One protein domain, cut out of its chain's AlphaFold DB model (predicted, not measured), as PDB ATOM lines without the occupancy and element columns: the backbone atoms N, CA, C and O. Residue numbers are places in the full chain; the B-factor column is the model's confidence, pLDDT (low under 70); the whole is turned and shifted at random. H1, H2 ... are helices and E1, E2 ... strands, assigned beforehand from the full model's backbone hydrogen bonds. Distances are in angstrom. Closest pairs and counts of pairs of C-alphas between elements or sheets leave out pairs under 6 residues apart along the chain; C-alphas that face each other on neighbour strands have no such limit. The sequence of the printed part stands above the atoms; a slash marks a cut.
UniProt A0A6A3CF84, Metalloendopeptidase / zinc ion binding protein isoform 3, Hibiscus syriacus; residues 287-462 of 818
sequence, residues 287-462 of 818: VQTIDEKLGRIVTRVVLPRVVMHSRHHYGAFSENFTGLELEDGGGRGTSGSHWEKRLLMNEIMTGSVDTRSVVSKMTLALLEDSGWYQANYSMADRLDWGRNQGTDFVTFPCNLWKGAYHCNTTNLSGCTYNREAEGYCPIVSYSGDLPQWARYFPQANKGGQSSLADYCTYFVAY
ATOM      1  N   VAL A 287     200.743 172.978 232.220       95.81
ATOM      2  CA  VAL A 287     199.602 173.461 231.443       95.81
ATOM      3  C   VAL A 287     199.419 174.929 231.749       95.81
ATOM      4  O   VAL A 287     199.220 175.299 232.904       95.81
ATOM      5  N   GLN A 288     199.475 175.756 230.712       94.88
ATOM      6  CA  GLN A 288     199.152 177.167 230.812       94.88
ATOM      7  C   GLN A 288     197.712 177.378 230.349       94.88
ATOM      8  O   GLN A 288     197.341 176.970 229.250       94.88
ATOM      9  N   THR A 289     196.884 177.978 231.197       93.56
ATOM     10  CA  THR A 289     195.472 178.235 230.891       93.56
ATOM     11  C   THR A 289     195.007 179.538 231.529       93.56
ATOM     12  O   THR A 289     195.553 179.960 232.548       93.56
ATOM     13  N   ILE A 290     194.005 180.184 230.932       93.38
ATOM     14  CA  ILE A 290     193.317 181.310 231.564       93.38
ATOM     15  C   ILE A 290     192.441 180.734 232.670       93.38
ATOM     16  O   ILE A 290     191.551 179.924 232.410       93.38
ATOM     17  N   ASP A 291     192.696 181.145 233.904       94.00
ATOM     18  CA  ASP A 291     191.841 180.801 235.024       94.00
ATOM     19  C   ASP A 291     190.758 181.869 235.188       94.00
ATOM     20  O   ASP A 291     191.047 183.016 235.526       94.00
ATOM     21  N   GLU A 292     189.504 181.500 234.936       93.00
ATOM     22  CA  GLU A 292     188.368 182.425 235.010       93.00
ATOM     23  C   GLU A 292     188.115 182.944 236.430       93.00
ATOM     24  O   GLU A 292     187.658 184.075 236.595       93.00
ATOM     25  N   LYS A 293     188.415 182.145 237.464       92.12
ATOM     26  CA  LYS A 293     188.192 182.537 238.861       92.12
ATOM     27  C   LYS A 293     189.255 183.517 239.333       92.12
ATOM     28  O   LYS A 293     188.933 184.450 240.065       92.12
ATOM     29  N   LEU A 294     190.506 183.297 238.932       92.69
ATOM     30  CA  LEU A 294     191.617 184.190 239.253       92.69
ATOM     31  C   LEU A 294     191.700 185.382 238.291       92.69
ATOM     32  O   LEU A 294     192.279 186.399 238.646       92.69
ATOM     33  N   GLY A 295     191.118 185.292 237.094       92.50
ATOM     34  CA  GLY A 295     191.153 186.354 236.088       92.50
ATOM     35  C   GLY A 295     192.542 186.583 235.482       92.50
ATOM     36  O   GLY A 295     192.819 187.680 234.994       92.50
ATOM     37  N   ARG A 296     193.423 185.573 235.527       93.62
ATOM     38  CA  ARG A 296     194.792 185.622 234.990       93.62
ATOM     39  C   ARG A 296     195.188 184.316 234.308       93.62
ATOM     40  O   ARG A 296     194.543 183.285 234.484       93.62
ATOM     41  N   ILE A 297     196.250 184.370 233.509       93.19
ATOM     42  CA  ILE A 297     196.883 183.169 232.964       93.19
ATOM     43  C   ILE A 297     197.667 182.500 234.092       93.19
ATOM     44  O   ILE A 297     198.448 183.157 234.768       93.19
ATOM     45  N   VAL A 298     197.474 181.197 234.265       94.44
ATOM     46  CA  VAL A 298     198.145 180.399 235.291       94.44
ATOM     47  C   VAL A 298     198.865 179.238 234.627       94.44
ATOM     48  O   VAL A 298     198.293 178.549 233.778       94.44
ATOM     49  N   THR A 299     200.100 178.988 235.050       96.12
ATOM     50  CA  THR A 299     200.870 177.809 234.650       96.12
ATOM     51  C   THR A 299     200.824 176.779 235.770       96.12
ATOM     52  O   THR A 299     201.237 177.057 236.890       96.12
ATOM     53  N   ARG A 300     200.327 175.574 235.484       96.94
ATOM     54  CA  ARG A 300     200.158 174.494 236.465       96.94
ATOM     55  C   ARG A 300     201.025 173.299 236.135       96.94
ATOM     56  O   ARG A 300     200.956 172.805 235.017       96.94
ATOM     57  N   VAL A 301     201.764 172.782 237.109       97.88
ATOM     58  CA  VAL A 301     202.384 171.455 237.044       97.88
ATOM     59  C   VAL A 301     201.294 170.401 237.219       97.88
ATOM     60  O   VAL A 301     200.612 170.367 238.245       97.88
ATOM     61  N   VAL A 302     201.147 169.530 236.220       97.00
ATOM     62  CA  VAL A 302     200.107 168.483 236.156       97.00
ATOM     63  C   VAL A 302     200.681 167.075 236.353       97.00
ATOM     64  O   VAL A 302     200.100 166.076 235.932       97.00
ATOM     65  N   LEU A 303     201.856 166.989 236.980       97.50
ATOM     66  CA  LEU A 303     202.550 165.728 237.210       97.50
ATOM     67  C   LEU A 303     201.830 164.863 238.270       97.50
ATOM     68  O   LEU A 303     201.334 165.410 239.262       97.50
ATOM     69  N   PRO A 304     201.765 163.525 238.099       96.19
ATOM     70  CA  PRO A 304     200.874 162.670 238.889       96.19
ATOM     71  C   PRO A 304     201.109 162.715 240.405       96.19
ATOM     72  O   PRO A 304     200.156 162.849 241.177       96.19
ATOM     73  N   ARG A 305     202.362 162.620 240.863       97.19
ATOM     74  CA  ARG A 305     202.699 162.650 242.293       97.19
ATOM     75  C   ARG A 305     202.634 164.061 242.848       97.19
ATOM     76  O   ARG A 305     202.214 164.220 243.992       97.19
ATOM     77  N   VAL A 306     202.994 165.080 242.063       98.06
ATOM     78  CA  VAL A 306     202.818 166.490 242.464       98.06
ATOM     79  C   VAL A 306     201.350 166.772 242.778       98.06
ATOM     80  O   VAL A 306     201.043 167.284 243.858       98.06
ATOM     81  N   VAL A 307     200.436 166.392 241.879       97.38
ATOM     82  CA  VAL A 307     198.988 166.561 242.070       97.38
ATOM     83  C   VAL A 307     198.507 165.765 243.281       97.38
ATOM     84  O   VAL A 307     197.865 166.333 244.164       97.38
ATOM     85  N   MET A 308     198.879 164.487 243.376       96.44
ATOM     86  CA  MET A 308     198.498 163.611 244.486       96.44
ATOM     87  C   MET A 308     198.945 164.172 245.848       96.44
ATOM     88  O   MET A 308     198.120 164.347 246.750       96.44
ATOM     89  N   HIS A 309     200.220 164.548 246.001       97.12
ATOM     90  CA  HIS A 309     200.722 165.132 247.248       97.12
ATOM     91  C   HIS A 309     200.090 166.489 247.561       97.12
ATOM     92  O   HIS A 309     199.802 166.762 248.728       97.12
ATOM     93  N   SER A 310     199.808 167.304 246.543       97.31
ATOM     94  CA  SER A 310     199.109 168.578 246.717       97.31
ATOM     95  C   SER A 310     197.677 168.371 247.218       97.31
ATOM     96  O   SER A 310     197.282 168.995 248.203       97.31
ATOM     97  N   ARG A 311     196.913 167.435 246.636       95.12
ATOM     98  CA  ARG A 311     195.561 167.096 247.118       95.12
ATOM     99  C   ARG A 311     195.575 166.652 248.571       95.12
ATOM    100  O   ARG A 311     194.750 167.115 249.356       95.12
ATOM    101  N   HIS A 312     196.535 165.809 248.947       93.56
ATOM    102  CA  HIS A 312     196.708 165.373 250.331       93.56
ATOM    103  C   HIS A 312     197.111 166.506 251.283       93.56
ATOM    104  O   HIS A 312     196.681 166.502 252.435       93.56
ATOM    105  N   HIS A 313     197.923 167.461 250.829       93.88
ATOM    106  CA  HIS A 313     198.334 168.619 251.623       93.88
ATOM    107  C   HIS A 313     197.163 169.570 251.892       93.88
ATOM    108  O   HIS A 313     196.853 169.866 253.046       93.88
ATOM    109  N   TYR A 314     196.461 169.994 250.840       93.75
ATOM    110  CA  TYR A 314     195.336 170.923 250.959       93.75
ATOM    111  C   TYR A 314     194.049 170.252 251.452       93.75
ATOM    112  O   TYR A 314     193.127 170.948 251.864       93.75
ATOM    113  N   GLY A 315     193.951 168.920 251.420       91.19
ATOM    114  CA  GLY A 315     192.683 168.213 251.627       91.19
ATOM    115  C   GLY A 315     191.700 168.419 250.467       91.19
ATOM    116  O   GLY A 315     190.491 168.456 250.675       91.19
ATOM    117  N   ALA A 316     192.220 168.600 249.250       92.62
ATOM    118  CA  ALA A 316     191.478 168.974 248.046       92.62
ATOM    119  C   ALA A 316     191.259 167.768 247.109       92.62
ATOM    120  O   ALA A 316     191.734 167.756 245.976       92.62
ATOM    121  N   PHE A 317     190.548 166.733 247.570       92.62
ATOM    122  CA  PHE A 317     190.285 165.488 246.818       92.62
ATOM    123  C   PHE A 317     189.225 165.647 245.711       92.62
ATOM    124  O   PHE A 317     188.281 164.867 245.627       92.62
ATOM    125  N   SER A 318     189.352 166.686 244.886       90.00
ATOM    126  CA  SER A 318     188.376 167.082 243.869       90.00
ATOM    127  C   SER A 318     188.992 167.089 242.473       90.00
ATOM    128  O   SER A 318     190.154 167.463 242.300       90.00
ATOM    129  N   GLU A 319     188.178 166.755 241.471       89.94
ATOM    130  CA  GLU A 319     188.515 166.892 240.045       89.94
ATOM    131  C   GLU A 319     188.811 168.344 239.647       89.94
ATOM    132  O   GLU A 319     189.607 168.581 238.745       89.94
ATOM    133  N   ASN A 320     188.248 169.322 240.367       90.19
ATOM    134  CA  ASN A 320     188.484 170.747 240.117       90.19
ATOM    135  C   ASN A 320     189.921 171.188 240.432       90.19
ATOM    136  O   ASN A 320     190.337 172.260 240.002       90.19
ATOM    137  N   PHE A 321     190.676 170.398 241.200       92.62
ATOM    138  CA  PHE A 321     192.094 170.647 241.428       92.62
ATOM    139  C   PHE A 321     192.913 169.864 240.402       92.62
ATOM    140  O   PHE A 321     193.087 168.653 240.539       92.62
ATOM    141  N   THR A 322     193.381 170.548 239.359       91.12
ATOM    142  CA  THR A 322     193.996 169.927 238.172       91.12
ATOM    143  C   THR A 322     195.522 169.985 238.152       91.12
ATOM    144  O   THR A 322     196.144 169.264 237.378       91.12
ATOM    145  N   GLY A 323     196.141 170.812 238.994       95.44
ATOM    146  CA  GLY A 323     197.588 171.005 239.019       95.44
ATOM    147  C   GLY A 323     198.019 172.014 240.075       95.44
ATOM    148  O   GLY A 323     197.195 172.768 240.593       95.44
ATOM    149  N   LEU A 324     199.313 172.020 240.392       97.50
ATOM    150  CA  LEU A 324     199.913 172.973 241.328       97.50
ATOM    151  C   LEU A 324     200.559 174.129 240.564       97.50
ATOM    152  O   LEU A 324     201.258 173.905 239.580       97.50
ATOM    153  N   GLU A 325     200.309 175.356 240.997       97.12
ATOM    154  CA  GLU A 325     200.683 176.555 240.246       97.12
ATOM    155  C   GLU A 325     202.173 176.881 240.385       97.12
ATOM    156  O   GLU A 325     202.758 176.772 241.465       97.12
ATOM    157  N   LEU A 326     202.769 177.280 239.266       96.81
ATOM    158  CA  LEU A 326     204.083 177.901 239.212       96.81
ATOM    159  C   LEU A 326     203.925 179.415 239.269       96.81
ATOM    160  O   LEU A 326     202.942 179.960 238.770       96.81
ATOM    161  N   GLU A 327     204.932 180.058 239.838       95.38
ATOM    162  CA  GLU A 327     205.034 181.505 239.954       95.38
ATOM    163  C   GLU A 327     204.945 182.171 238.573       95.38
ATOM    164  O   GLU A 327     205.682 181.829 237.641       95.38
ATOM    165  N   ASP A 328     204.038 183.129 238.424       89.19
ATOM    166  CA  ASP A 328     203.873 183.948 237.220       89.19
ATOM    167  C   ASP A 328     204.346 185.398 237.417       89.19
ATOM    168  O   ASP A 328     204.451 186.150 236.446       89.19
ATOM    169  N   GLY A 329     204.685 185.779 238.649       81.38
ATOM    170  CA  GLY A 329     205.338 187.034 238.982       81.38
ATOM    171  C   GLY A 329     206.872 186.974 238.934       81.38
ATOM    172  O   GLY A 329     207.512 185.940 238.743       81.38
ATOM    173  N   GLY A 330     207.497 188.136 239.133       80.94
ATOM    174  CA  GLY A 330     208.956 188.271 239.171       80.94
ATOM    175  C   GLY A 330     209.618 188.412 237.794       80.94
ATOM    176  O   GLY A 330     208.998 188.843 236.824       80.94
ATOM    177  N   GLY A 331     210.925 188.144 237.735       74.44
ATOM    178  CA  GLY A 331     211.715 188.187 236.496       74.44
ATOM    179  C   GLY A 331     211.837 186.816 235.822       74.44
ATOM    180  O   GLY A 331     211.321 185.821 236.326       74.44
ATOM    181  N   ARG A 332     212.599 186.743 234.718       66.44
ATOM    182  CA  ARG A 332     212.871 185.490 233.974       66.44
ATOM    183  C   ARG A 332     213.464 184.374 234.847       66.44
ATOM    184  O   ARG A 332     213.229 183.209 234.572       66.44
ATOM    185  N   GLY A 333     214.222 184.727 235.887       73.44
ATOM    186  CA  GLY A 333     214.789 183.763 236.836       73.44
ATOM    187  C   GLY A 333     213.809 183.272 237.905       73.44
ATOM    188  O   GLY A 333     214.166 182.393 238.676       73.44
ATOM    189  N   THR A 334     212.601 183.837 237.976       82.38
ATOM    190  CA  THR A 334     211.607 183.530 239.012       82.38
ATOM    191  C   THR A 334     210.369 182.861 238.423       82.38
ATOM    192  O   THR A 334     209.976 181.789 238.878       82.38
ATOM    193  N   SER A 335     209.775 183.466 237.392       88.12
ATOM    194  CA  SER A 335     208.546 182.945 236.800       88.12
ATOM    195  C   SER A 335     208.780 181.596 236.108       88.12
ATOM    196  O   SER A 335     209.742 181.418 235.363       88.12
ATOM    197  N   GLY A 336     207.897 180.628 236.363       90.31
ATOM    198  CA  GLY A 336     207.941 179.277 235.797       90.31
ATOM    199  C   GLY A 336     208.987 178.343 236.417       90.31
ATOM    200  O   GLY A 336     208.846 177.129 236.304       90.31
ATOM    201  N   SER A 337     210.006 178.869 237.099       91.88
ATOM    202  CA  SER A 337     211.045 178.088 237.786       91.88
ATOM    203  C   SER A 337     210.789 177.908 239.282       91.88
ATOM    204  O   SER A 337     211.582 177.262 239.955       91.88
ATOM    205  N   HIS A 338     209.686 178.440 239.804       96.25
ATOM    206  CA  HIS A 338     209.342 178.403 241.224       96.25
ATOM    207  C   HIS A 338     207.877 178.037 241.431       96.25
ATOM    208  O   HIS A 338     207.039 178.272 240.560       96.25
ATOM    209  N   TRP A 339     207.553 177.506 242.605       97.56
ATOM    210  CA  TRP A 339     206.169 177.396 243.047       97.56
ATOM    211  C   TRP A 339     205.560 178.769 243.316       97.56
ATOM    212  O   TRP A 339     206.219 179.644 243.879       97.56
ATOM    213  N   GLU A 340     204.275 178.899 242.991       96.31
ATOM    214  CA  GLU A 340     203.443 180.056 243.320       96.31
ATOM    215  C   GLU A 340     203.500 180.349 244.826       96.31
ATOM    216  O   GLU A 340     203.036 179.546 245.658       96.31
ATOM    217  N   LYS A 341     204.074 181.502 245.201       95.25
ATOM    218  CA  LYS A 341     204.263 181.824 246.618       95.25
ATOM    219  C   LYS A 341     202.920 181.994 247.319       95.25
ATOM    220  O   LYS A 341     202.832 181.594 248.478       95.25
ATOM    221  N   ARG A 342     201.856 182.463 246.652       94.94
ATOM    222  CA  ARG A 342     200.505 182.503 247.248       94.94
ATOM    223  C   ARG A 342     200.098 181.140 247.822       94.94
ATOM    224  O   ARG A 342     199.524 181.071 248.911       94.94
ATOM    225  N   LEU A 343     200.408 180.050 247.123       96.69
ATOM    226  CA  LEU A 343     199.962 178.708 247.492       96.69
ATOM    227  C   LEU A 343     200.916 177.967 248.426       96.69
ATOM    228  O   LEU A 343     200.430 177.168 249.222       96.69
ATOM    229  N   LEU A 344     202.228 178.227 248.368       95.69
ATOM    230  CA  LEU A 344     203.228 177.486 249.154       95.69
ATOM    231  C   LEU A 344     204.054 178.319 250.151       95.69
ATOM    232  O   LEU A 344     204.746 177.751 250.991       95.69
ATOM    233  N   MET A 345     203.968 179.646 250.103       93.75
ATOM    234  CA  MET A 345     204.586 180.627 251.006       93.75
ATOM    235  C   MET A 345     206.046 180.415 251.416       93.75
ATOM    236  O   MET A 345     206.917 181.081 250.858       93.75
ATOM    237  N   ASN A 346     206.306 179.621 252.462       92.75
ATOM    238  CA  ASN A 346     207.646 179.371 253.004       92.75
ATOM    239  C   ASN A 346     208.265 178.071 252.471       92.75
ATOM    240  O   ASN A 346     209.274 177.604 252.994       92.75
ATOM    241  N   GLU A 347     207.677 177.464 251.447       96.19
ATOM    242  CA  GLU A 347     208.320 176.374 250.726       96.19
ATOM    243  C   GLU A 347     209.591 176.867 250.024       96.19
ATOM    244  O   GLU A 347     209.664 178.003 249.542       96.19
ATOM    245  N   ILE A 348     210.623 176.026 250.048       94.94
ATOM    246  CA  ILE A 348     211.976 176.398 249.652       94.94
ATOM    247  C   ILE A 348     212.080 176.830 248.189       94.94
ATOM    248  O   ILE A 348     212.881 177.707 247.913       94.94
ATOM    249  N   MET A 349     211.271 176.272 247.285       95.81
ATOM    250  CA  MET A 349     211.239 176.564 245.848       95.81
ATOM    251  C   MET A 349     210.201 177.629 245.481       95.81
ATOM    252  O   MET A 349     209.781 177.706 244.332       95.81
ATOM    253  N   THR A 350     209.768 178.464 246.428       94.75
ATOM    254  CA  THR A 350     209.098 179.733 246.090       94.75
ATOM    255  C   THR A 350     210.139 180.782 245.686       94.75
ATOM    256  O   THR A 350     211.304 180.669 246.065       94.75
ATOM    257  N   GLY A 351     209.744 181.833 244.956       87.06
ATOM    258  CA  GLY A 351     210.649 182.893 244.461       87.06
ATOM    259  C   GLY A 351     211.318 183.777 245.534       87.06
ATOM    260  O   GLY A 351     211.739 184.897 245.252       87.06
ATOM    261  N   SER A 352     211.364 183.322 246.787       83.88
ATOM    262  CA  SER A 352     211.996 183.997 247.920       83.88
ATOM    263  C   SER A 352     212.339 182.972 249.006       83.88
ATOM    264  O   SER A 352     211.474 182.193 249.403       83.88
ATOM    265  N   VAL A 353     213.562 183.015 249.536       76.12
ATOM    266  CA  VAL A 353     214.009 182.106 250.605       76.12
ATOM    267  C   VAL A 353     213.744 182.731 251.978       76.12
ATOM    268  O   VAL A 353     214.065 183.897 252.208       76.12
ATOM    269  N   ASP A 354     213.180 181.947 252.900       75.25
ATOM    270  CA  ASP A 354     212.933 182.329 254.293       75.25
ATOM    271  C   ASP A 354     213.927 181.606 255.220       75.25
ATOM    272  O   ASP A 354     214.387 180.495 254.961       75.25
ATOM    273  N   THR A 355     214.234 182.211 256.363       68.81
ATOM    274  CA  THR A 355     214.968 181.563 257.460       68.81
ATOM    275  C   THR A 355     214.325 180.263 257.956       68.81
ATOM    276  O   THR A 355     215.030 179.411 258.503       68.81
ATOM    277  N   ARG A 356     213.007 180.099 257.766       79.94
ATOM    278  CA  ARG A 356     212.236 178.881 258.067       79.94
ATOM    279  C   ARG A 356     211.703 178.200 256.800       79.94
ATOM    280  O   ARG A 356     210.573 177.702 256.794       79.94
ATOM    281  N   SER A 357     212.487 178.209 255.722       90.56
ATOM    282  CA  SER A 357     212.131 177.489 254.500       90.56
ATOM    283  C   SER A 357     211.972 175.988 254.745       90.56
ATOM    284  O   SER A 357     212.746 175.392 255.493       90.56
ATOM    285  N   VAL A 358     210.973 175.387 254.097       93.56
ATOM    286  CA  VAL A 358     210.656 173.954 254.204       93.56
ATOM    287  C   VAL A 358     210.782 173.262 252.855       93.56
ATOM    288  O   VAL A 358     210.351 173.807 251.838       93.56
ATOM    289  N   VAL A 359     211.321 172.043 252.836       96.38
ATOM    290  CA  VAL A 359     211.267 171.191 251.645       96.38
ATOM    291  C   VAL A 359     209.991 170.360 251.675       96.38
ATOM    292  O   VAL A 359     209.871 169.415 252.455       96.38
ATOM    293  N   SER A 360     209.025 170.685 250.822       97.31
ATOM    294  CA  SER A 360     207.737 169.989 250.807       97.31
ATOM    295  C   SER A 360     207.786 168.633 250.093       97.31
ATOM    296  O   SER A 360     208.646 168.353 249.251       97.31
ATOM    297  N   LYS A 361     206.771 167.798 250.357       97.88
ATOM    298  CA  LYS A 361     206.522 166.591 249.551       97.88
ATOM    299  C   LYS A 361     206.239 166.921 248.085       97.88
ATOM    300  O   LYS A 361     206.544 166.094 247.240       97.88
ATOM    301  N   MET A 362     205.692 168.100 247.776       98.31
ATOM    302  CA  MET A 362     205.385 168.522 246.406       98.31
ATOM    303  C   MET A 362     206.664 168.724 245.586       98.31
ATOM    304  O   MET A 362     206.753 168.232 244.465       98.31
ATOM    305  N   THR A 363     207.688 169.345 246.168       98.31
ATOM    306  CA  THR A 363     208.994 169.529 245.514       98.31
ATOM    307  C   THR A 363     209.727 168.207 245.309       98.31
ATOM    308  O   THR A 363     210.210 167.929 244.213       98.31
ATOM    309  N   LEU A 364     209.752 167.340 246.326       98.38
ATOM    310  CA  LEU A 364     210.310 165.994 246.166       98.38
ATOM    311  C   LEU A 364     209.534 165.164 245.132       98.38
ATOM    312  O   LEU A 364     210.138 164.417 244.368       98.38
ATOM    313  N   ALA A 365     208.209 165.325 245.070       98.31
ATOM    314  CA  ALA A 365     207.373 164.663 244.078       98.31
ATOM    315  C   ALA A 365     207.641 165.146 242.656       98.31
ATOM    316  O   ALA A 365     207.641 164.320 241.753       98.31
ATOM    317  N   LEU A 366     207.921 166.436 242.458       98.38
ATOM    318  CA  LEU A 366     208.326 166.957 241.154       98.38
ATOM    319  C   LEU A 366     209.635 166.310 240.691       98.38
ATOM    320  O   LEU A 366     209.736 165.885 239.543       98.38
ATOM    321  N   LEU A 367     210.614 166.179 241.593       97.88
ATOM    322  CA  LEU A 367     211.867 165.491 241.282       97.88
ATOM    323  C   LEU A 367     211.646 163.996 241.005       97.88
ATOM    324  O   LEU A 367     212.283 163.460 240.107       97.88
ATOM    325  N   GLU A 368     210.737 163.309 241.695       96.94
ATOM    326  CA  GLU A 368     210.401 161.913 241.363       96.94
ATOM    327  C   GLU A 368     209.667 161.788 240.014       96.94
ATOM    328  O   GLU A 368     210.022 160.953 239.182       96.94
ATOM    329  N   ASP A 369     208.694 162.661 239.745       97.31
ATOM    330  CA  ASP A 369     207.923 162.673 238.497       97.31
ATOM    331  C   ASP A 369     208.742 163.100 237.267       97.31
ATOM    332  O   ASP A 369     208.295 162.879 236.135       97.31
ATOM    333  N   SER A 370     209.951 163.642 237.471       96.81
ATOM    334  CA  SER A 370     210.942 163.824 236.402       96.81
ATOM    335  C   SER A 370     211.330 162.508 235.722       96.81
ATOM    336  O   SER A 370     211.817 162.517 234.594       96.81
ATOM    337  N   GLY A 371     211.120 161.371 236.398       94.12
ATOM    338  CA  GLY A 371     211.535 160.047 235.937       94.12
ATOM    339  C   GLY A 371     213.029 159.768 236.136       94.12
ATOM    340  O   GLY A 371     213.522 158.718 235.716       94.12
ATOM    341  N   TRP A 372     213.756 160.688 236.778       93.69
ATOM    342  CA  TRP A 372     215.192 160.573 237.031       93.69
ATOM    343  C   TRP A 372     215.509 160.037 238.424       93.69
ATOM    344  O   TRP A 372     216.462 159.271 238.577       93.69
ATOM    345  N   TYR A 373     214.709 160.409 239.424       95.38
ATOM    346  CA  TYR A 373     214.964 160.102 240.830       95.38
ATOM    347  C   TYR A 373     213.810 159.320 241.462       95.38
ATOM    348  O   TYR A 373     212.687 159.322 240.975       95.38
ATOM    349  N   GLN A 374     214.095 158.681 242.592       94.00
ATOM    350  CA  GLN A 374     213.110 158.190 243.552       94.00
ATOM    351  C   GLN A 374     213.239 159.018 244.824       94.00
ATOM    352  O   GLN A 374     214.341 159.127 245.377       94.00
ATOM    353  N   ALA A 375     212.137 159.602 245.288       96.38
ATOM    354  CA  ALA A 375     212.149 160.481 246.438       96.38
ATOM    355  C   ALA A 375     211.874 159.725 247.740       96.38
ATOM    356  O   ALA A 375     210.941 158.937 247.885       96.38
ATOM    357  N   ASN A 376     212.669 160.035 248.755       96.38
ATOM    358  CA  ASN A 376     212.402 159.628 250.119       96.38
ATOM    359  C   ASN A 376     211.535 160.687 250.814       96.38
ATOM    360  O   ASN A 376     212.041 161.594 251.475       96.38
ATOM    361  N   TYR A 377     210.214 160.542 250.719       96.00
ATOM    362  CA  TYR A 377     209.255 161.482 251.315       96.00
ATOM    363  C   TYR A 377     209.305 161.590 252.848       96.00
ATOM    364  O   TYR A 377     208.657 162.478 253.401       96.00
ATOM    365  N   SER A 378     210.047 160.720 253.549       95.38
ATOM    366  CA  SER A 378     210.293 160.874 254.993       95.38
ATOM    367  C   SER A 378     211.243 162.032 255.318       95.38
ATOM    368  O   SER A 378     211.232 162.527 256.441       95.38
ATOM    369  N   MET A 379     212.031 162.475 254.333       95.25
ATOM    370  CA  MET A 379     212.917 163.636 254.438       95.25
ATOM    371  C   MET A 379     212.194 164.964 254.200       95.25
ATOM    372  O   MET A 379     212.797 166.012 254.410       95.25
ATOM    373  N   ALA A 380     210.942 164.933 253.729       95.88
ATOM    374  CA  ALA A 380     210.162 166.141 253.517       95.88
ATOM    375  C   ALA A 380     209.785 166.781 254.856       95.88
ATOM    376  O   ALA A 380     209.285 166.115 255.767       95.88
ATOM    377  N   ASP A 381     209.949 168.093 254.923       94.31
ATOM    378  CA  ASP A 381     209.455 168.907 256.011       94.31
ATOM    379  C   ASP A 381     207.926 169.019 255.949       94.31
ATOM    380  O   ASP A 381     207.269 168.844 254.914       94.31
ATOM    381  N   ARG A 382     207.334 169.348 257.095       90.31
ATOM    382  CA  ARG A 382     205.908 169.637 257.181       90.31
ATOM    383  C   ARG A 382     205.656 171.089 256.768       90.31
ATOM    384  O   ARG A 382     205.981 172.006 257.511       90.31
ATOM    385  N   LEU A 383     205.011 171.280 255.618       92.69
ATOM    386  CA  LEU A 383     204.432 172.567 255.235       92.69
ATOM    387  C   LEU A 383     203.084 172.741 255.953       92.69
ATOM    388  O   LEU A 383     202.207 171.885 255.837       92.69
ATOM    389  N   ASP A 384     202.915 173.823 256.713       90.75
ATOM    390  CA  ASP A 384     201.647 174.121 257.400       90.75
ATOM    391  C   ASP A 384     200.740 175.054 256.583       90.75
ATOM    392  O   ASP A 384     199.518 174.997 256.719       90.75
ATOM    393  N   TRP A 385     201.316 175.887 255.713       93.62
ATOM    394  CA  TRP A 385     200.568 176.848 254.905       93.62
ATOM    395  C   TRP A 385     199.577 176.155 253.960       93.62
ATOM    396  O   TRP A 385     199.947 175.243 253.222       93.62
ATOM    397  N   GLY A 386     198.305 176.562 253.997       92.81
ATOM    398  CA  GLY A 386     197.240 176.001 253.160       92.81
ATOM    399  C   GLY A 386     196.793 174.589 253.557       92.81
ATOM    400  O   GLY A 386     195.864 174.040 252.965       92.81
ATOM    401  N   ARG A 387     197.399 173.982 254.585       90.44
ATOM    402  CA  ARG A 387     197.122 172.592 254.945       90.44
ATOM    403  C   ARG A 387     195.657 172.403 255.349       90.44
ATOM    404  O   ARG A 387     195.136 173.129 256.198       90.44
ATOM    405  N   ASN A 388     195.006 171.401 254.758       86.75
ATOM    406  CA  ASN A 388     193.590 171.070 254.974       86.75
ATOM    407  C   ASN A 388     192.600 172.239 254.753       86.75
ATOM    408  O   ASN A 388     191.518 172.226 255.337       86.75
ATOM    409  N   GLN A 389     192.944 173.256 253.951       89.50
ATOM    410  CA  GLN A 389     192.033 174.374 253.654       89.50
ATOM    411  C   GLN A 389     190.996 174.058 252.558       89.50
ATOM    412  O   GLN A 389     190.063 174.831 252.346       89.50
ATOM    413  N   GLY A 390     191.120 172.906 251.896       89.62
ATOM    414  CA  GLY A 390     190.214 172.437 250.853       89.62
ATOM    415  C   GLY A 390     190.480 173.058 249.481       89.62
ATOM    416  O   GLY A 390     191.378 173.878 249.292       89.62
ATOM    417  N   THR A 391     189.678 172.647 248.499       91.25
ATOM    418  CA  THR A 391     189.823 173.052 247.089       91.25
ATOM    419  C   THR A 391     189.680 174.560 246.878       91.25
ATOM    420  O   THR A 391     190.302 175.118 245.971       91.25
ATOM    421  N   ASP A 392     188.895 175.239 247.717       92.50
ATOM    422  CA  ASP A 392     188.651 176.677 247.575       92.50
ATOM    423  C   ASP A 392     189.921 177.499 247.804       92.50
ATOM    424  O   ASP A 392     190.147 178.485 247.112       92.50
ATOM    425  N   PHE A 393     190.793 177.053 248.714       93.81
ATOM    426  CA  PHE A 393     192.069 177.717 248.976       93.81
ATOM    427  C   PHE A 393     192.945 177.793 247.725       93.81
ATOM    428  O   PHE A 393     193.594 178.801 247.470       93.81
ATOM    429  N   VAL A 394     192.937 176.729 246.924       94.12
ATOM    430  CA  VAL A 394     193.801 176.648 245.748       94.12
ATOM    431  C   VAL A 394     193.167 177.307 244.523       94.12
ATOM    432  O   VAL A 394     193.872 177.891 243.712       94.12
ATOM    433  N   THR A 395     191.840 177.222 244.390       92.19
ATOM    434  CA  THR A 395     191.134 177.605 243.153       92.19
ATOM    435  C   THR A 395     190.467 178.979 243.188       92.19
ATOM    436  O   THR A 395     190.040 179.452 242.138       92.19
ATOM    437  N   PHE A 396     190.326 179.619 244.353       93.62
ATOM    438  CA  PHE A 396     189.718 180.948 244.464       93.62
ATOM    439  C   PHE A 396     190.743 182.034 244.817       93.62
ATOM    440  O   PHE A 396     191.743 181.750 245.484       93.62
ATOM    441  N   PRO A 397     190.456 183.297 244.440       94.62
ATOM    442  CA  PRO A 397     191.195 184.462 244.907       94.62
ATOM    443  C   PRO A 397     191.314 184.522 246.436       94.62
ATOM    444  O   PRO A 397     190.372 184.209 247.170       94.62
ATOM    445  N   CYS A 398     192.466 184.975 246.927       94.88
ATOM    446  CA  CYS A 398     192.796 184.919 248.351       94.88
ATOM    447  C   CYS A 398     191.955 185.827 249.256       94.88
ATOM    448  O   CYS A 398     191.862 185.582 250.456       94.88
ATOM    449  N   ASN A 399     191.269 186.829 248.704       93.31
ATOM    450  CA  ASN A 399     190.301 187.638 249.449       93.31
ATOM    451  C   ASN A 399     189.046 186.850 249.880       93.31
ATOM    452  O   ASN A 399     188.272 187.330 250.708       93.31
ATOM    453  N   LEU A 400     188.842 185.645 249.336       94.38
ATOM    454  CA  LEU A 400     187.774 184.720 249.724       94.38
ATOM    455  C   LEU A 400     188.240 183.650 250.718       94.38
ATOM    456  O   LEU A 400     187.432 182.838 251.182       94.38
ATOM    457  N   TRP A 401     189.530 183.628 251.064       94.19
ATOM    458  CA  TRP A 401     190.053 182.698 252.054       94.19
ATOM    459  C   TRP A 401     189.541 183.020 253.459       94.19
ATOM    460  O   TRP A 401     189.073 184.117 253.769       94.19
ATOM    461  N   LYS A 402     189.617 182.013 254.332       88.69
ATOM    462  CA  LYS A 402     189.054 182.052 255.683       88.69
ATOM    463  C   LYS A 402     190.155 182.061 256.739       88.69
ATOM    464  O   LYS A 402     191.267 181.587 256.519       88.69
ATOM    465  N   GLY A 403     189.808 182.555 257.925       86.88
ATOM    466  CA  GLY A 403     190.699 182.547 259.084       86.88
ATOM    467  C   GLY A 403     191.948 183.401 258.871       86.88
ATOM    468  O   GLY A 403     191.895 184.453 258.246       86.88
ATOM    469  N   ALA A 404     193.082 182.945 259.398       88.19
ATOM    470  CA  ALA A 404     194.330 183.706 259.406       88.19
ATOM    471  C   ALA A 404     195.055 183.785 258.042       88.19
ATOM    472  O   ALA A 404     196.076 184.465 257.929       88.19
ATOM    473  N   TYR A 405     194.521 183.127 257.009       93.19
ATOM    474  CA  TYR A 405     195.015 183.218 255.633       93.19
ATOM    475  C   TYR A 405     194.552 184.485 254.909       93.19
ATOM    476  O   TYR A 405     195.081 184.798 253.850       93.19
ATOM    477  N   HIS A 406     193.587 185.218 255.471       94.19
ATOM    478  CA  HIS A 406     193.093 186.462 254.899       94.19
ATOM    479  C   HIS A 406     192.838 187.517 255.979       94.19
ATOM    480  O   HIS A 406     192.338 187.221 257.065       94.19
ATOM    481  N   CYS A 407     193.162 188.771 255.677       93.12
ATOM    482  CA  CYS A 407     192.835 189.915 256.518       93.12
ATOM    483  C   CYS A 407     192.547 191.164 255.667       93.12
ATOM    484  O   CYS A 407     193.161 191.368 254.625       93.12
ATOM    485  N   ASN A 408     191.618 192.017 256.111       93.44
ATOM    486  CA  ASN A 408     191.110 193.147 255.316       93.44
ATOM    487  C   ASN A 408     191.269 194.525 255.985       93.44
ATOM    488  O   ASN A 408     190.874 195.540 255.412       93.44
ATOM    489  N   THR A 409     191.822 194.575 257.198       91.62
ATOM    490  CA  THR A 409     191.947 195.804 257.989       91.62
ATOM    491  C   THR A 409     193.413 196.056 258.314       91.62
ATOM    492  O   THR A 409     194.065 195.221 258.934       91.62
ATOM    493  N   THR A 410     193.933 197.212 257.897       90.31
ATOM    494  CA  THR A 410     195.347 197.577 258.063       90.31
ATOM    495  C   THR A 410     195.744 197.570 259.537       90.31
ATOM    496  O   THR A 410     195.061 198.173 260.361       90.31
ATOM    497  N   ASN A 411     196.865 196.921 259.860       88.56
ATOM    498  CA  ASN A 411     197.415 196.809 261.216       88.56
ATOM    499  C   ASN A 411     196.468 196.166 262.242       88.56
ATOM    500  O   ASN A 411     196.691 196.288 263.446       88.56
ATOM    501  N   LEU A 412     195.432 195.449 261.788       91.44
ATOM    502  CA  LEU A 412     194.624 194.621 262.674       91.44
ATOM    503  C   LEU A 412     195.514 193.542 263.290       91.44
ATOM    504  O   LEU A 412     196.184 192.813 262.559       91.44
ATOM    505  N   SER A 413     195.516 193.447 264.619       91.38
ATOM    506  CA  SER A 413     196.228 192.391 265.338       91.38
ATOM    507  C   SER A 413     195.480 191.065 265.217       91.38
ATOM    508  O   SER A 413     194.256 191.018 265.342       91.38
ATOM    509  N   GLY A 414     196.216 189.978 265.020       92.50
ATOM    510  CA  GLY A 414     195.675 188.623 264.946       92.50
ATOM    511  C   GLY A 414     196.722 187.575 265.286       92.50
ATOM    512  O   GLY A 414     197.822 187.887 265.738       92.50
ATOM    513  N   CYS A 415     196.375 186.319 265.034       93.88
ATOM    514  CA  CYS A 415     197.305 185.202 265.112       93.88
ATOM    515  C   CYS A 415     197.741 184.785 263.711       93.88
ATOM    516  O   CYS A 415     196.938 184.819 262.778       93.88
ATOM    517  N   THR A 416     198.990 184.343 263.572       93.44
ATOM    518  CA  THR A 416     199.459 183.723 262.327       93.44
ATOM    519  C   THR A 416     198.688 182.436 262.022       93.44
ATOM    520  O   THR A 416     198.103 181.818 262.914       93.44
ATOM    521  N   TYR A 417     198.707 181.997 260.760       90.06
ATOM    522  CA  TYR A 417     197.981 180.807 260.288       90.06
ATOM    523  C   TYR A 417     198.301 179.519 261.065       90.06
ATOM    524  O   TYR A 417     197.421 178.691 261.280       90.06
ATOM    525  N   ASN A 418     199.542 179.373 261.532       89.00
ATOM    526  CA  ASN A 418     200.002 178.250 262.352       89.00
ATOM    527  C   ASN A 418     199.898 178.513 263.868       89.00
ATOM    528  O   ASN A 418     200.295 177.674 264.677       89.00
ATOM    529  N   ARG A 419     199.389 179.690 264.259       92.44
ATOM    530  CA  ARG A 419     199.253 180.164 265.644       92.44
ATOM    531  C   ARG A 419     200.565 180.181 266.428       92.44
ATOM    532  O   ARG A 419     200.543 180.186 267.655       92.44
ATOM    533  N   GLU A 420     201.716 180.177 265.764       92.44
ATOM    534  CA  GLU A 420     203.011 180.214 266.450       92.44
ATOM    535  C   GLU A 420     203.398 181.609 266.922       92.44
ATOM    536  O   GLU A 420     204.258 181.730 267.794       92.44
ATOM    537  N   ALA A 421     202.763 182.647 266.382       93.50
ATOM    538  CA  ALA A 421     203.039 184.018 266.752       93.50
ATOM    539  C   ALA A 421     201.773 184.876 266.742       93.50
ATOM    540  O   ALA A 421     200.813 184.636 266.001       93.50
ATOM    541  N   GLU A 422     201.813 185.910 267.566       93.56
ATOM    542  CA  GLU A 422     201.000 187.095 267.371       93.56
ATOM    543  C   GLU A 422     201.496 187.857 266.144       93.56
ATOM    544  O   GLU A 422     202.695 187.929 265.859       93.56
ATOM    545  N   GLY A 423     200.558 188.445 265.419       93.12
ATOM    546  CA  GLY A 423     200.838 189.111 264.166       93.12
ATOM    547  C   GLY A 423     199.895 190.259 263.877       93.12
ATOM    548  O   GLY A 423     199.032 190.626 264.681       93.12
ATOM    549  N   TYR A 424     200.067 190.816 262.690       92.94
ATOM    550  CA  TYR A 424     199.271 191.913 262.172       92.94
ATOM    551  C   TYR A 424     198.984 191.732 260.690       92.94
ATOM    552  O   TYR A 424     199.631 190.934 260.018       92.94
ATOM    553  N   CYS A 425     198.005 192.482 260.195       94.25
ATOM    554  CA  CYS A 425     197.657 192.533 258.782       94.25
ATOM    555  C   CYS A 425     198.415 193.666 258.058       94.25
ATOM    556  O   CYS A 425     198.066 194.842 258.245       94.25
ATOM    557  N   PRO A 426     199.433 193.365 257.229       93.75
ATOM    558  CA  PRO A 426     200.220 194.385 256.556       93.75
ATOM    559  C   PRO A 426     199.604 194.738 255.195       93.75
ATOM    560  O   PRO A 426     199.912 194.127 254.173       93.75
ATOM    561  N   ILE A 427     198.736 195.749 255.180       95.38
ATOM    562  CA  ILE A 427     198.161 196.296 253.941       95.38
ATOM    563  C   ILE A 427     198.958 197.529 253.534       95.38
ATOM    564  O   ILE A 427     199.125 198.449 254.338       95.38
ATOM    565  N   VAL A 428     199.414 197.562 252.287       95.62
ATOM    566  CA  VAL A 428     200.210 198.656 251.724       95.62
ATOM    567  C   VAL A 428     199.460 199.372 250.603       95.62
ATOM    568  O   VAL A 428     198.585 198.797 249.955       95.62
ATOM    569  N   SER A 429     199.809 200.642 250.393       95.69
ATOM    570  CA  SER A 429     199.344 201.448 249.260       95.69
ATOM    571  C   SER A 429     200.492 201.618 248.269       95.69
ATOM    572  O   SER A 429     201.552 202.127 248.633       95.69
ATOM    573  N   TYR A 430     200.270 201.215 247.026       95.06
ATOM    574  CA  TYR A 430     201.219 201.340 245.927       95.06
ATOM    575  C   TYR A 430     201.086 202.701 245.232       95.06
ATOM    576  O   TYR A 430     200.048 203.366 245.306       95.06
ATOM    577  N   SER A 431     202.153 203.128 244.551       94.88
ATOM    578  CA  SER A 431     202.179 204.385 243.789       94.88
ATOM    579  C   SER A 431     201.311 204.348 242.529       94.88
ATOM    580  O   SER A 431     200.918 205.401 242.038       94.88
ATOM    581  N   GLY A 432     201.018 203.154 242.009       94.25
ATOM    582  CA  GLY A 432     200.123 202.923 240.879       94.25
ATOM    583  C   GLY A 432     199.090 201.846 241.195       94.25
ATOM    584  O   GLY A 432     199.173 201.174 242.227       94.25
ATOM    585  N   ASP A 433     198.117 201.694 240.304       96.44
ATOM    586  CA  ASP A 433     197.090 200.667 240.443       96.44
ATOM    587  C   ASP A 433     197.677 199.261 240.290       96.44
ATOM    588  O   ASP A 433     198.524 199.005 239.432       96.44
ATOM    589  N   LEU A 434     197.155 198.326 241.082       95.56
ATOM    590  CA  LEU A 434     197.450 196.909 240.933       95.56
ATOM    591  C   LEU A 434     196.795 196.338 239.660       95.56
ATOM    592  O   LEU A 434     195.818 196.911 239.151       95.56
ATOM    593  N   PRO A 435     197.281 195.196 239.139       93.81
ATOM    594  CA  PRO A 435     196.596 194.454 238.081       93.81
ATOM    595  C   PRO A 435     195.145 194.143 238.457       93.81
ATOM    596  O   PRO A 435     194.858 193.896 239.624       93.81
ATOM    597  N   GLN A 436     194.225 194.129 237.487       93.69
ATOM    598  CA  GLN A 436     192.789 193.956 237.757       93.69
ATOM    599  C   GLN A 436     192.478 192.701 238.592       93.69
ATOM    600  O   GLN A 436     191.658 192.769 239.502       93.69
ATOM    601  N   TRP A 437     193.172 191.597 238.321       93.56
ATOM    602  CA  TRP A 437     193.038 190.324 239.033       93.56
ATOM    603  C   TRP A 437     193.586 190.340 240.477       93.56
ATOM    604  O   TRP A 437     193.214 189.489 241.281       93.56
ATOM    605  N   ALA A 438     194.423 191.321 240.834       94.50
ATOM    606  CA  ALA A 438     195.019 191.494 242.166       94.50
ATOM    607  C   ALA A 438     194.338 192.599 243.004       94.50
ATOM    608  O   ALA A 438     194.793 192.946 244.095       94.50
ATOM    609  N   ARG A 439     193.257 193.211 242.499       95.25
ATOM    610  CA  ARG A 439     192.533 194.285 243.200       95.25
ATOM    611  C   ARG A 439     191.527 193.701 244.189       95.25
ATOM    612  O   ARG A 439     190.346 193.561 243.887       95.25
ATOM    613  N   TYR A 440     191.996 193.393 245.394       94.19
ATOM    614  CA  TYR A 440     191.161 192.827 246.465       94.19
ATOM    615  C   TYR A 440     190.421 193.870 247.310       94.19
ATOM    616  O   TYR A 440     189.520 193.528 248.076       94.19
ATOM    617  N   PHE A 441     190.805 195.140 247.182       94.50
ATOM    618  CA  PHE A 441     190.286 196.251 247.974       94.50
ATOM    619  C   PHE A 441     189.509 197.241 247.100       94.50
ATOM    620  O   PHE A 441     189.769 197.337 245.900       94.50
ATOM    621  N   PRO A 442     188.598 198.045 247.691       94.12
ATOM    622  CA  PRO A 442     187.903 199.104 246.957       94.12
ATOM    623  C   PRO A 442     188.858 200.105 246.293       94.12
ATOM    624  O   PRO A 442     188.552 200.653 245.237       94.12
ATOM    625  N   GLN A 443     190.015 200.358 246.911       95.38
ATOM    626  CA  GLN A 443     191.083 201.158 246.321       95.38
ATOM    627  C   GLN A 443     191.971 200.280 245.433       95.38
ATOM    628  O   GLN A 443     192.598 199.340 245.920       95.38
ATOM    629  N   ALA A 444     192.079 200.637 244.151       96.06
ATOM    630  CA  ALA A 444     192.811 199.862 243.146       96.06
ATOM    631  C   ALA A 444     194.326 199.748 243.404       96.06
ATOM    632  O   ALA A 444     194.966 198.849 242.864       96.06
ATOM    633  N   ASN A 445     194.898 200.620 244.234       96.44
ATOM    634  CA  ASN A 445     196.317 200.628 244.585       96.44
ATOM    635  C   ASN A 445     196.621 200.003 245.959       96.44
ATOM    636  O   ASN A 445     197.723 200.189 246.472       96.44
ATOM    637  N   LYS A 446     195.668 199.305 246.594       96.12
ATOM    638  CA  LYS A 446     195.883 198.640 247.889       96.12
ATOM    639  C   LYS A 446     195.978 197.128 247.755       96.12
ATOM    640  O   LYS A 446     195.155 196.519 247.081       96.12
ATOM    641  N   GLY A 447     196.926 196.537 248.480       96.31
ATOM    642  CA  GLY A 447     197.133 195.090 248.534       96.31
ATOM    643  C   GLY A 447     198.082 194.672 249.657       96.31
ATOM    644  O   GLY A 447     198.478 195.482 250.498       96.31
ATOM    645  N   GLY A 448     198.426 193.389 249.680       94.88
ATOM    646  CA  GLY A 448     199.466 192.820 250.534       94.88
ATOM    647  C   GLY A 448     200.864 193.168 250.036       94.88
ATOM    648  O   GLY A 448     201.033 193.608 248.908       94.88
ATOM    649  N   GLN A 449     201.875 192.977 250.884       91.94
ATOM    650  CA  GLN A 449     203.240 193.471 250.647       91.94
ATOM    651  C   GLN A 449     204.005 192.777 249.511       91.94
ATOM    652  O   GLN A 449     204.936 193.363 248.961       91.94
ATOM    653  N   SER A 450     203.673 191.523 249.204       91.50
ATOM    654  CA  SER A 450     204.457 190.680 248.301       91.50
ATOM    655  C   SER A 450     203.730 190.472 246.980       91.50
ATOM    656  O   SER A 450     202.634 189.916 246.962       91.50
ATOM    657  N   SER A 451     204.374 190.866 245.881       91.75
ATOM    658  CA  SER A 451     203.874 190.616 244.527       91.75
ATOM    659  C   SER A 451     203.904 189.135 244.146       91.75
ATOM    660  O   SER A 451     203.044 188.712 243.394       91.75
ATOM    661  N   LEU A 452     204.867 188.366 244.676       92.38
ATOM    662  CA  LEU A 452     204.966 186.911 244.473       92.38
ATOM    663  C   LEU A 452     203.835 186.163 245.188       92.38
ATOM    664  O   LEU A 452     203.441 185.083 244.795       92.38
ATOM    665  N   ALA A 453     203.303 186.726 246.275       93.75
ATOM    666  CA  ALA A 453     202.123 186.176 246.937       93.75
ATOM    667  C   ALA A 453     200.829 186.793 246.381       93.75
ATOM    668  O   ALA A 453     199.888 186.996 247.148       93.75
ATOM    669  N   ASP A 454     200.806 187.169 245.098       94.69
ATOM    670  CA  ASP A 454     199.667 187.786 244.406       94.69
ATOM    671  C   ASP A 454     199.083 189.034 245.089       94.69
ATOM    672  O   ASP A 454     197.918 189.367 244.905       94.69
ATOM    673  N   TYR A 455     199.864 189.760 245.894       95.38
ATOM    674  CA  TYR A 455     199.365 190.859 246.735       95.38
ATOM    675  C   TYR A 455     198.281 190.424 247.739       95.38
ATOM    676  O   TYR A 455     197.490 191.244 248.214       95.38
ATOM    677  N   CYS A 456     198.250 189.145 248.111       95.56
ATOM    678  CA  CYS A 456     197.355 188.628 249.135       95.56
ATOM    679  C   CYS A 456     197.698 189.186 250.516       95.56
ATOM    680  O   CYS A 456     198.863 189.291 250.908       95.56
ATOM    681  N   THR A 457     196.664 189.516 251.284       95.44
ATOM    682  CA  THR A 457     196.786 190.028 252.649       95.44
ATOM    683  C   THR A 457     196.492 188.928 253.655       95.44
ATOM    684  O   THR A 457     195.383 188.411 253.714       95.44
ATOM    685  N   TYR A 458     197.475 188.597 254.484       94.19
ATOM    686  CA  TYR A 458     197.391 187.578 255.532       94.19
ATOM    687  C   TYR A 458     198.103 188.071 256.796       94.19
ATOM    688  O   TYR A 458     198.827 189.067 256.763       94.19
ATOM    689  N   PHE A 459     197.899 187.389 257.925       94.00
ATOM    690  CA  PHE A 459     198.564 187.775 259.169       94.00
ATOM    691  C   PHE A 459     200.048 187.398 259.145       94.00
ATOM    692  O   PHE A 459     200.399 186.218 259.062       94.00
ATOM    693  N   VAL A 460     200.908 188.406 259.273       91.88
ATOM    694  CA  VAL A 460     202.364 188.262 259.389       91.88
ATOM    695  C   VAL A 460     202.763 188.402 260.853       91.88
ATOM    696  O   VAL A 460     202.213 189.239 261.568       91.88
ATOM    697  N   ALA A 461     203.699 187.569 261.314       92.00
ATOM    698  CA  ALA A 461     204.198 187.617 262.684       92.00
ATOM    699  C   ALA A 461     204.848 188.974 262.998       92.00
ATOM    700  O   ALA A 461     205.575 189.527 262.171       92.00
ATOM    701  N   TYR A 462     204.652 189.479 264.217       91.06
ATOM    702  CA  TYR A 462     205.523 190.538 264.727       91.06
ATOM    703  C   TYR A 462     206.939 189.995 264.939       91.06
ATOM    704  O   TYR A 462     207.112 188.820 265.274       91.06
TER     705      TYR A 462
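Overview. This is residues 287 to 462 of the 818 residues of the protein "Metalloendopeptidase / zinc ion binding protein isoform 3" of Hibiscus syriacus (UniProt A0A6A3CF84). This domain has little regular structure, in two loop-rich lobes: one with helices H1 and H3 side by side near sheet E1-E2-E3, the other with small sheets E5-E6-E9 and E7-E8. The 176 printed residues include four named helices and nine named strands, 62 residues, mixed in class; these sheets are antiparallel. The whole is compact, radius of gyration of the C-alphas 15.9 A, spanning 47 by 36 by 31 A.

Along the chain. Find C-alpha 287 at (199.602, 173.461, 231.443), where E1, residues 287-291, begins. Next find E2, 296-301, 16.2 A long; H1, 304-314, 15.6 A; E3, 324-326; H2, 341-344; H3, 361-369; E4, 373-375; H4, 391-395; E5, 413-415; E6, 421-424; E7, 427-429; E8, 446-448; and E9, 460-462, ending at (205.523, 190.538, 264.727).

Arrangement. Look at hairpin E1 and E2: N 287 and O 300 are within hydrogen-bond range, 2.8 A. H1 and H3 touch, opposite ways, at a shallow tilt of 9 degrees; their closest C-alphas, Val 306 and Met 362, are 5.1 A apart. H1, H3 and H4 have every O i to N i+4 pair within range; H2 is too short.

Size, cuts and confidence. The printed part has no cut; H4 to E5 is among the long links. Residues 332 and 355 have pLDDT under 70.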